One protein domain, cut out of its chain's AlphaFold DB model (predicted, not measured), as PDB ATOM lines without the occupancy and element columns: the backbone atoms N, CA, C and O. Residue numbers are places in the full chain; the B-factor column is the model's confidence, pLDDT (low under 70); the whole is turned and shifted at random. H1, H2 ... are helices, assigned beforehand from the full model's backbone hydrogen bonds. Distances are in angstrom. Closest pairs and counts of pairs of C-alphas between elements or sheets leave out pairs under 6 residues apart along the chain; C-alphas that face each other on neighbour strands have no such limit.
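AT A GLANCE: This is residues 180 to 246 of the 246 residues of the protein "B12-binding domain-containing radical SAM protein" of Propionibacterium sp (UniProt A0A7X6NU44). This is a domain of little regular structure, in which helix H1 slants away from a body of loops that holds the short helix H2, and residues 196 to 202 stick out. From the tip of H1 a loop returns to H2; residues 222 to 246 then run out, fold back near Gly 232 and cross the domain's length. The printed part has 67 residues, 16 of them in two named helices, H1 then H2, with no named strand: class all helix. It is only just loose, close to compact, with a radius of gyration of the C-alphas of 13.4 A, and flat, spanning 40 by 30 by 16 A.

IN THESE COORDINATES: H1, residues 189 to 200, runs 16.9 A from C-alpha 189 at (27.710, -23.802, 39.200) to C-alpha 200 at (37.109, -37.793, 40.018). H2, residues 218 to 221, spans 5.4 A and ends at C-alpha 221 at (30.728, -11.453, 41.094).

HOW THE PARTS SIT: H1 and H2 are apart. In H1 every O i to N i+4 pair is within hydrogen-bond range; H2 is too short for such a pair, and its one O i to N i+3 pair is not within range.

THE WHOLE: The C-alphas of Gly 232 and Ala 246, the two farthest apart, are 40.0 A apart. The printed part has no cut, and the link from H1 to H2, 17 residues, is long. Residues 229 to 246 have pLDDT under 70.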
ATOM      1  N   TRP A 180      19.832 -24.843  48.178       95.06
ATOM      2  CA  TRP A 180      20.713 -23.685  48.329       95.06
ATOM      3  C   TRP A 180      21.041 -22.979  47.006       95.06
ATOM      4  O   TRP A 180      21.770 -22.000  47.032       95.06
ATOM      5  N   ASP A 181      20.476 -23.397  45.866       93.38
ATOM      6  CA  ASP A 181      20.756 -22.765  44.558       93.38
ATOM      7  C   ASP A 181      20.293 -21.305  44.467       93.38
ATOM      8  O   ASP A 181      20.721 -20.567  43.590       93.38
ATOM      9  N   HIS A 182      19.415 -20.877  45.374       91.81
ATOM     10  CA  HIS A 182      18.974 -19.488  45.486       91.81
ATOM     11  C   HIS A 182      19.947 -18.601  46.285       91.81
ATOM     12  O   HIS A 182      19.675 -17.415  46.468       91.81
ATOM     13  N   LEU A 183      21.022 -19.181  46.824       91.75
ATOM     14  CA  LEU A 183      22.081 -18.474  47.531       91.75
ATOM     15  C   LEU A 183      23.273 -18.330  46.593       91.75
ATOM     16  O   LEU A 183      23.734 -19.314  46.019       91.75
ATOM     17  N   ASP A 184      23.786 -17.113  46.474       86.62
ATOM     18  CA  ASP A 184      24.955 -16.832  45.656       86.62
ATOM     19  C   ASP A 184      26.181 -16.596  46.546       86.62
ATOM     20  O   ASP A 184      26.144 -15.779  47.470       86.62
ATOM     21  N   LEU A 185      27.253 -17.346  46.284       86.31
ATOM     22  CA  LEU A 185      28.563 -17.197  46.932       86.31
ATOM     23  C   LEU A 185      29.637 -16.686  45.954       86.31
ATOM     24  O   LEU A 185      30.827 -16.743  46.266       86.31
ATOM     25  N   GLY A 186      29.235 -16.253  44.758       86.94
ATOM     26  CA  GLY A 186      30.114 -15.891  43.653       86.94
ATOM     27  C   GLY A 186      30.678 -17.082  42.884       86.94
ATOM     28  O   GLY A 186      31.464 -16.890  41.969       86.94
ATOM     29  N   LEU A 187      30.323 -18.316  43.244       88.06
ATOM     30  CA  LEU A 187      30.827 -19.512  42.571       88.06
ATOM     31  C   LEU A 187      29.910 -19.917  41.421       88.06
ATOM     32  O   LEU A 187      28.736 -20.225  41.640       88.06
ATOM     33  N   ASP A 188      30.472 -20.011  40.217       89.75
ATOM     34  CA  ASP A 188      29.741 -20.551  39.076       89.75
ATOM     35  C   ASP A 188      29.426 -22.045  39.280       89.75
ATOM     36  O   ASP A 188      30.269 -22.867  39.664       89.75
ATOM     37  N   ARG A 189      28.174 -22.422  39.011       90.19
ATOM     38  CA  ARG A 189      27.710 -23.802  39.200       90.19
ATOM     39  C   ARG A 189      28.385 -24.773  38.231       90.19
ATOM     40  O   ARG A 189      28.656 -25.913  38.618       90.19
ATOM     41  N   ASN A 190      28.627 -24.362  36.985       91.44
ATOM     42  CA  ASN A 190      29.285 -25.221  36.001       91.44
ATOM     43  C   ASN A 190      30.758 -25.408  36.357       91.44
ATOM     44  O   ASN A 190      31.273 -26.515  36.204       91.44
ATOM     45  N   TRP A 191      31.401 -24.377  36.904       92.81
ATOM     46  CA  TRP A 191      32.742 -24.475  37.460       92.81
ATOM     47  C   TRP A 191      32.812 -25.512  38.587       92.81
ATOM     48  O   TRP A 191      33.644 -26.413  38.526       92.81
ATOM     49  N   LEU A 192      31.880 -25.487  39.554       94.44
ATOM     50  CA  LEU A 192      31.815 -26.510  40.614       94.44
ATOM     51  C   LEU A 192      31.647 -27.930  40.053       94.44
ATOM     52  O   LEU A 192      32.193 -28.889  40.599       94.44
ATOM     53  N   TRP A 193      30.877 -28.078  38.974       94.38
ATOM     54  CA  TRP A 193      30.699 -29.365  38.305       94.38
ATOM     55  C   TRP A 193      31.960 -29.817  37.559       94.38
ATOM     56  O   TRP A 193      32.277 -31.008  37.553       94.38
ATOM     57  N   GLN A 194      32.692 -28.889  36.948       94.00
ATOM     58  CA  GLN A 194      33.969 -29.175  36.302       94.00
ATOM     59  C   GLN A 194      35.022 -29.596  37.335       94.00
ATOM     60  O   GLN A 194      35.649 -30.640  37.162       94.00
ATOM     61  N   ASP A 195      35.126 -28.871  38.451       94.00
ATOM     62  CA  ASP A 195      36.032 -29.205  39.556       94.00
ATOM     63  C   ASP A 195      35.703 -30.588  40.154       94.00
ATOM     64  O   ASP A 195      36.582 -31.400  40.437       94.00
ATOM     65  N   TYR A 196      34.417 -30.947  40.233       94.44
ATOM     66  CA  TYR A 196      34.005 -32.297  40.619       94.44
ATOM     67  C   TYR A 196      34.518 -33.374  39.652       94.44
ATOM     68  O   TYR A 196      35.035 -34.408  40.085       94.44
ATOM     69  N   GLN A 197      34.402 -33.147  38.340       93.62
ATOM     70  CA  GLN A 197      34.933 -34.071  37.336       93.62
ATOM     71  C   GLN A 197      36.460 -34.178  37.415       93.62
ATOM     72  O   GLN A 197      37.007 -35.276  37.299       93.62
ATOM     73  N   ASP A 198      37.153 -33.068  37.649       93.25
ATOM     74  CA  ASP A 198      38.602 -33.051  37.832       93.25
ATOM     75  C   ASP A 198      39.019 -33.832  39.084       93.25
ATOM     76  O   ASP A 198      39.902 -34.695  38.997       93.25
ATOM     77  N   ALA A 199      38.299 -33.664  40.195       91.88
ATOM     78  CA  ALA A 199      38.493 -34.448  41.409       91.88
ATOM     79  C   ALA A 199      38.305 -35.958  41.166       91.88
ATOM     80  O   ALA A 199      39.111 -36.759  41.642       91.88
ATOM     81  N   THR A 200      37.306 -36.367  40.370       90.00
ATOM     82  CA  THR A 200      37.109 -37.793  40.018       90.00
ATOM     83  C   THR A 200      38.270 -38.375  39.207       90.00
ATOM     84  O   THR A 200      38.518 -39.579  39.247       90.00
ATOM     85  N   ALA A 201      39.014 -37.519  38.504       90.94
ATOM     86  CA  ALA A 201      40.197 -37.878  37.732       90.94
ATOM     87  C   ALA A 201      41.511 -37.649  38.504       90.94
ATOM     88  O   ALA A 201      42.583 -37.683  37.897       90.94
ATOM     89  N   ALA A 202      41.431 -37.403  39.819       88.69
ATOM     90  CA  ALA A 202      42.558 -37.072  40.688       88.69
ATOM     91  C   ALA A 202      43.395 -35.875  40.191       88.69
ATOM     92  O   ALA A 202      44.607 -35.815  40.411       88.69
ATOM     93  N   ARG A 203      42.752 -34.914  39.514       90.50
ATOM     94  CA  ARG A 203      43.361 -33.638  39.129       90.50
ATOM     95  C   ARG A 203      43.100 -32.610  40.222       90.50
ATOM     96  O   ARG A 203      41.971 -32.447  40.669       90.50
ATOM     97  N   SER A 204      44.155 -31.936  40.663       85.88
ATOM     98  CA  SER A 204      44.058 -30.851  41.636       85.88
ATOM     99  C   SER A 204      43.872 -29.514  40.937       85.88
ATOM    100  O   SER A 204      44.566 -29.237  39.957       85.88
ATOM    101  N   VAL A 205      43.038 -28.656  41.513       87.31
ATOM    102  CA  VAL A 205      42.998 -27.232  41.177       87.31
ATOM    103  C   VAL A 205      44.220 -26.543  41.778       87.31
ATOM    104  O   VAL A 205      44.565 -26.772  42.942       87.31
ATOM    105  N   HIS A 206      44.899 -25.727  40.978       86.06
ATOM    106  CA  HIS A 206      46.059 -24.958  41.420       86.06
ATOM    107  C   HIS A 206      45.649 -23.711  42.212       86.06
ATOM    108  O   HIS A 206      44.497 -23.265  42.197       86.06
ATOM    109  N   ASP A 207      46.606 -23.138  42.937       85.88
ATOM    110  CA  ASP A 207      46.365 -21.960  43.766       85.88
ATOM    111  C   ASP A 207      46.411 -20.698  42.900       85.88
ATOM    112  O   ASP A 207      47.484 -20.177  42.599       85.88
ATOM    113  N   CYS A 208      45.241 -20.171  42.529       86.12
ATOM    114  CA  CYS A 208      45.129 -18.976  41.688       86.12
ATOM    115  C   CYS A 208      45.711 -17.692  42.312       86.12
ATOM    116  O   CYS A 208      45.701 -16.650  41.670       86.12
ATOM    117  N   ARG A 209      46.224 -17.725  43.552       82.06
ATOM    118  CA  ARG A 209      47.004 -16.610  44.119       82.06
ATOM    119  C   ARG A 209      48.438 -16.580  43.604       82.06
ATOM    120  O   ARG A 209      49.066 -15.525  43.607       82.06
ATOM    121  N   TRP A 210      48.971 -17.735  43.217       81.44
ATOM    122  CA  TRP A 210      50.360 -17.896  42.782       81.44
ATOM    123  C   TRP A 210      50.470 -18.309  41.315       81.44
ATOM    124  O   TRP A 210      51.480 -18.002  40.687       81.44
ATOM    125  N   ASP A 211      49.425 -18.945  40.789       82.44
ATOM    126  CA  ASP A 211      49.301 -19.427  39.416       82.44
ATOM    127  C   ASP A 211      48.178 -18.668  38.664       82.44
ATOM    128  O   ASP A 211      47.724 -17.607  39.100       82.44
ATOM    129  N   ASP A 212      47.721 -19.193  37.523       84.00
ATOM    130  CA  ASP A 212      46.669 -18.574  36.708       84.00
ATOM    131  C   ASP A 212      45.277 -18.613  37.368       84.00
ATOM    132  O   ASP A 212      44.963 -19.462  38.207       84.00
ATOM    133  N   CYS A 213      44.395 -17.698  36.953       86.38
ATOM    134  CA  CYS A 213      43.010 -17.670  37.422       86.38
ATOM    135  C   CYS A 213      42.269 -18.975  37.074       86.38
ATOM    136  O   CYS A 213      42.330 -19.450  35.944       86.38
ATOM    137  N   ASN A 214      41.512 -19.512  38.038       87.12
ATOM    138  CA  ASN A 214      40.693 -20.719  37.864       87.12
ATOM    139  C   ASN A 214      39.336 -20.459  37.190       87.12
ATOM    140  O   ASN A 214      38.593 -21.410  36.974       87.12
ATOM    141  N   ASP A 215      38.997 -19.194  36.925       86.25
ATOM    142  CA  ASP A 215      37.713 -18.769  36.353       86.25
ATOM    143  C   ASP A 215      36.485 -19.278  37.141       86.25
ATOM    144  O   ASP A 215      35.498 -19.755  36.590       86.25
ATOM    145  N   CYS A 216      36.559 -19.209  38.476       87.62
ATOM    146  CA  CYS A 216      35.509 -19.717  39.366       87.62
ATOM    147  C   CYS A 216      34.313 -18.770  39.561       87.62
ATOM    148  O   CYS A 216      33.358 -19.134  40.243       87.62
ATOM    149  N   GLY A 217      34.375 -17.550  39.015       86.25
ATOM    150  CA  GLY A 217      33.337 -16.517  39.141       86.25
ATOM    151  C   GLY A 217      33.440 -15.602  40.372       86.25
ATOM    152  O   GLY A 217      32.901 -14.500  40.350       86.25
ATOM    153  N   VAL A 218      34.188 -15.984  41.419       88.69
ATOM    154  CA  VAL A 218      34.123 -15.289  42.726       88.69
ATOM    155  C   VAL A 218      34.571 -13.834  42.650       88.69
ATOM    156  O   VAL A 218      33.895 -12.949  43.165       88.69
ATOM    157  N   CYS A 219      35.723 -13.576  42.030       87.19
ATOM    158  CA  CYS A 219      36.269 -12.221  41.948       87.19
ATOM    159  C   CYS A 219      35.346 -11.259  41.172       87.19
ATOM    160  O   CYS A 219      34.982 -10.224  41.736       87.19
ATOM    161  N   PRO A 220      34.909 -11.584  39.936       84.06
ATOM    162  CA  PRO A 220      34.024 -10.693  39.193       84.06
ATOM    163  C   PRO A 220      32.644 -10.520  39.848       84.06
ATOM    164  O   PRO A 220      32.158  -9.392  39.880       84.06
ATOM    165  N   GLU A 221      32.041 -11.568  40.427       83.31
ATOM    166  CA  GLU A 221      30.728 -11.453  41.094       83.31
ATOM    167  C   GLU A 221      30.797 -10.569  42.351       83.31
ATOM    168  O   GLU A 221      29.897  -9.779  42.632       83.31
ATOM    169  N   MET A 222      31.911 -10.632  43.084       84.69
ATOM    170  CA  MET A 222      32.145  -9.797  44.266       84.69
ATOM    171  C   MET A 222      32.645  -8.383  43.922       84.69
ATOM    172  O   MET A 222      32.868  -7.580  44.831       84.69
ATOM    173  N   GLY A 223      32.841  -8.070  42.636       83.75
ATOM    174  CA  GLY A 223      33.365  -6.783  42.181       83.75
ATOM    175  C   GLY A 223      34.788  -6.499  42.668       83.75
ATOM    176  O   GLY A 223      35.122  -5.340  42.920       83.75
ATOM    177  N   VAL A 224      35.601  -7.543  42.848       84.50
ATOM    178  CA  VAL A 224      37.004  -7.424  43.262       84.50
ATOM    179  C   VAL A 224      37.937  -7.758  42.106       84.50
ATOM    180  O   VAL A 224      37.659  -8.636  41.286       84.50
ATOM    181  N   ASP A 225      39.064  -7.053  42.058       80.44
ATOM    182  CA  ASP A 225      40.087  -7.281  41.045       80.44
ATOM    183  C   ASP A 225      40.722  -8.669  41.203       80.44
ATOM    184  O   ASP A 225      40.916  -9.182  42.310       80.44
ATOM    185  N   ILE A 226      41.053  -9.286  40.066       78.94
ATOM    186  CA  ILE A 226      41.766 -10.563  40.040       78.94
ATOM    187  C   ILE A 226      43.249 -10.279  40.280       78.94
ATOM    188  O   ILE A 226      44.010 -10.005  39.354       78.94
ATOM    189  N   GLU A 227      43.650 -10.355  41.543       73.12
ATOM    190  CA  GLU A 227      45.045 -10.257  41.969       73.12
ATOM    191  C   GLU A 227      45.702 -11.643  41.889       73.12
ATOM    192  O   GLU A 227      45.653 -12.431  42.837       73.12
ATOM    193  N   ILE A 228      46.287 -11.956  40.732       71.31
ATOM    194  CA  ILE A 228      47.096 -13.165  40.523       71.31
ATOM    195  C   ILE A 228      48.585 -12.841  40.695       71.31
ATOM    196  O   ILE A 228      49.048 -11.747  40.357       71.31
ATOM    197  N   GLY A 229      49.357 -13.798  41.215       64.88
ATOM    198  CA  GLY A 229      50.818 -13.733  41.209       64.88
ATOM    199  C   GLY A 229      51.377 -13.603  39.781       64.88
ATOM    200  O   GLY A 229      50.641 -13.765  38.809       64.88
ATOM    201  N   PRO A 230      52.674 -13.293  39.604       62.88
ATOM    202  CA  PRO A 230      53.264 -13.109  38.279       62.88
ATOM    203  C   PRO A 230      53.238 -14.419  37.470       62.88
ATOM    204  O   PRO A 230      54.193 -15.189  37.503       62.88
ATOM    205  N   SER A 231      52.157 -14.652  36.722       62.31
ATOM    206  CA  SER A 231      51.953 -15.867  35.925       62.31
ATOM    207  C   SER A 231      52.525 -15.763  34.507       62.31
ATOM    208  O   SER A 231      52.652 -16.755  33.793       62.31
ATOM    209  N   GLY A 232      52.905 -14.552  34.078       61.47
ATOM    210  CA  GLY A 232      53.370 -14.284  32.712       61.47
ATOM    211  C   GLY A 232      52.262 -14.345  31.650       61.47
ATOM    212  O   GLY A 232      52.550 -14.100  30.477       61.47
ATOM    213  N   GLY A 233      51.017 -14.636  32.043       61.50
ATOM    214  CA  GLY A 233      49.825 -14.622  31.197       61.50
ATOM    215  C   GLY A 233      49.062 -13.294  31.259       61.50
ATOM    216  O   GLY A 233      49.176 -12.529  32.214       61.50
ATOM    217  N   VAL A 234      48.267 -13.011  30.223       59.78
ATOM    218  CA  VAL A 234      47.289 -11.911  30.216       59.78
ATOM    219  C   VAL A 234      45.907 -12.529  30.373       59.78
ATOM    220  O   VAL A 234      45.490 -13.310  29.518       59.78
ATOM    221  N   LEU A 235      45.197 -12.182  31.448       61.44
ATOM    222  CA  LEU A 235      43.810 -12.605  31.634       61.44
ATOM    223  C   LEU A 235      42.923 -11.954  30.568       61.44
ATOM    224  O   LEU A 235      43.000 -10.748  30.323       61.44
ATOM    225  N   LEU A 236      42.069 -12.755  29.934       63.97
ATOM    226  CA  LEU A 236      41.002 -12.225  29.093       63.97
ATOM    227  C   LEU A 236      39.934 -11.580  29.992       63.97
ATOM    228  O   LEU A 236      39.663 -12.101  31.075       63.97
ATOM    229  N   PRO A 237      39.320 -10.460  29.577       62.78
ATOM    230  CA  PRO A 237      38.282  -9.814  30.371       62.78
ATOM    231  C   PRO A 237      37.081 -10.752  30.546       62.78
ATOM    232  O   PRO A 237      36.427 -11.126  29.571       62.78
ATOM    233  N   LEU A 238      36.780 -11.109  31.796       59.47
ATOM    234  CA  LEU A 238      35.571 -11.847  32.150       59.47
ATOM    235  C   LEU A 238      34.386 -10.879  32.142       59.47
ATOM    236  O   LEU A 238      34.405  -9.848  32.811       59.47
ATOM    237  N   THR A 239      33.358 -11.193  31.358       61.41
ATOM    238  CA  THR A 239      32.101 -10.435  31.362       61.41
ATOM    239  C   THR A 239      31.107 -11.176  32.239       61.41
ATOM    240  O   THR A 239      30.735 -12.302  31.913       61.41
ATOM    241  N   VAL A 240      30.659 -10.549  33.328       59.25
ATOM    242  CA  VAL A 240      29.565 -11.086  34.146       59.25
ATOM    243  C   VAL A 240      28.300 -11.105  33.291       59.25
ATOM    244  O   VAL A 240      27.782 -10.059  32.892       59.25
ATOM    245  N   VAL A 241      27.809 -12.300  32.969       63.44
ATOM    246  CA  VAL A 241      26.503 -12.456  32.330       63.44
ATOM    247  C   VAL A 241      25.465 -12.433  33.441       63.44
ATOM    248  O   VAL A 241      25.206 -13.450  34.079       63.44
ATOM    249  N   HIS A 242      24.849 -11.274  33.669       50.00
ATOM    250  CA  HIS A 242      23.670 -11.199  34.525       50.00
ATOM    251  C   HIS A 242      22.529 -11.984  33.867       50.00
ATOM    252  O   HIS A 242      21.828 -11.484  32.984       50.00
ATOM    253  N   SER A 243      22.361 -13.243  34.269       50.72
ATOM    254  CA  SER A 243      21.216 -14.060  33.877       50.72
ATOM    255  C   SER A 243      19.965 -13.487  34.539       50.72
ATOM    256  O   SER A 243      19.701 -13.716  35.717       50.72
ATOM    257  N   SER A 244      19.178 -12.720  33.785       41.03
ATOM    258  CA  SER A 244      17.855 -12.253  34.204       41.03
ATOM    259  C   SER A 244      16.816 -13.377  34.088       41.03
ATOM    260  O   SER A 244      15.838 -13.250  33.350       41.03
ATOM    261  N   LEU A 245      17.045 -14.504  34.758       41.22
ATOM    262  CA  LEU A 245      16.056 -15.574  34.879       41.22
ATOM    263  C   LEU A 245      15.572 -15.627  36.327       41.22
ATOM    264  O   LEU A 245      16.063 -16.402  37.142       41.22
ATOM    265  N   ALA A 246      14.632 -14.720  36.604       37.38
ATOM    266  CA  ALA A 246      13.677 -14.816  37.703       37.38
ATOM    267  C   ALA A 246      12.561 -15.817  37.363       37.38
ATOM    268  O   ALA A 246      12.244 -15.953  36.156       37.38
TER     269      ALA A 246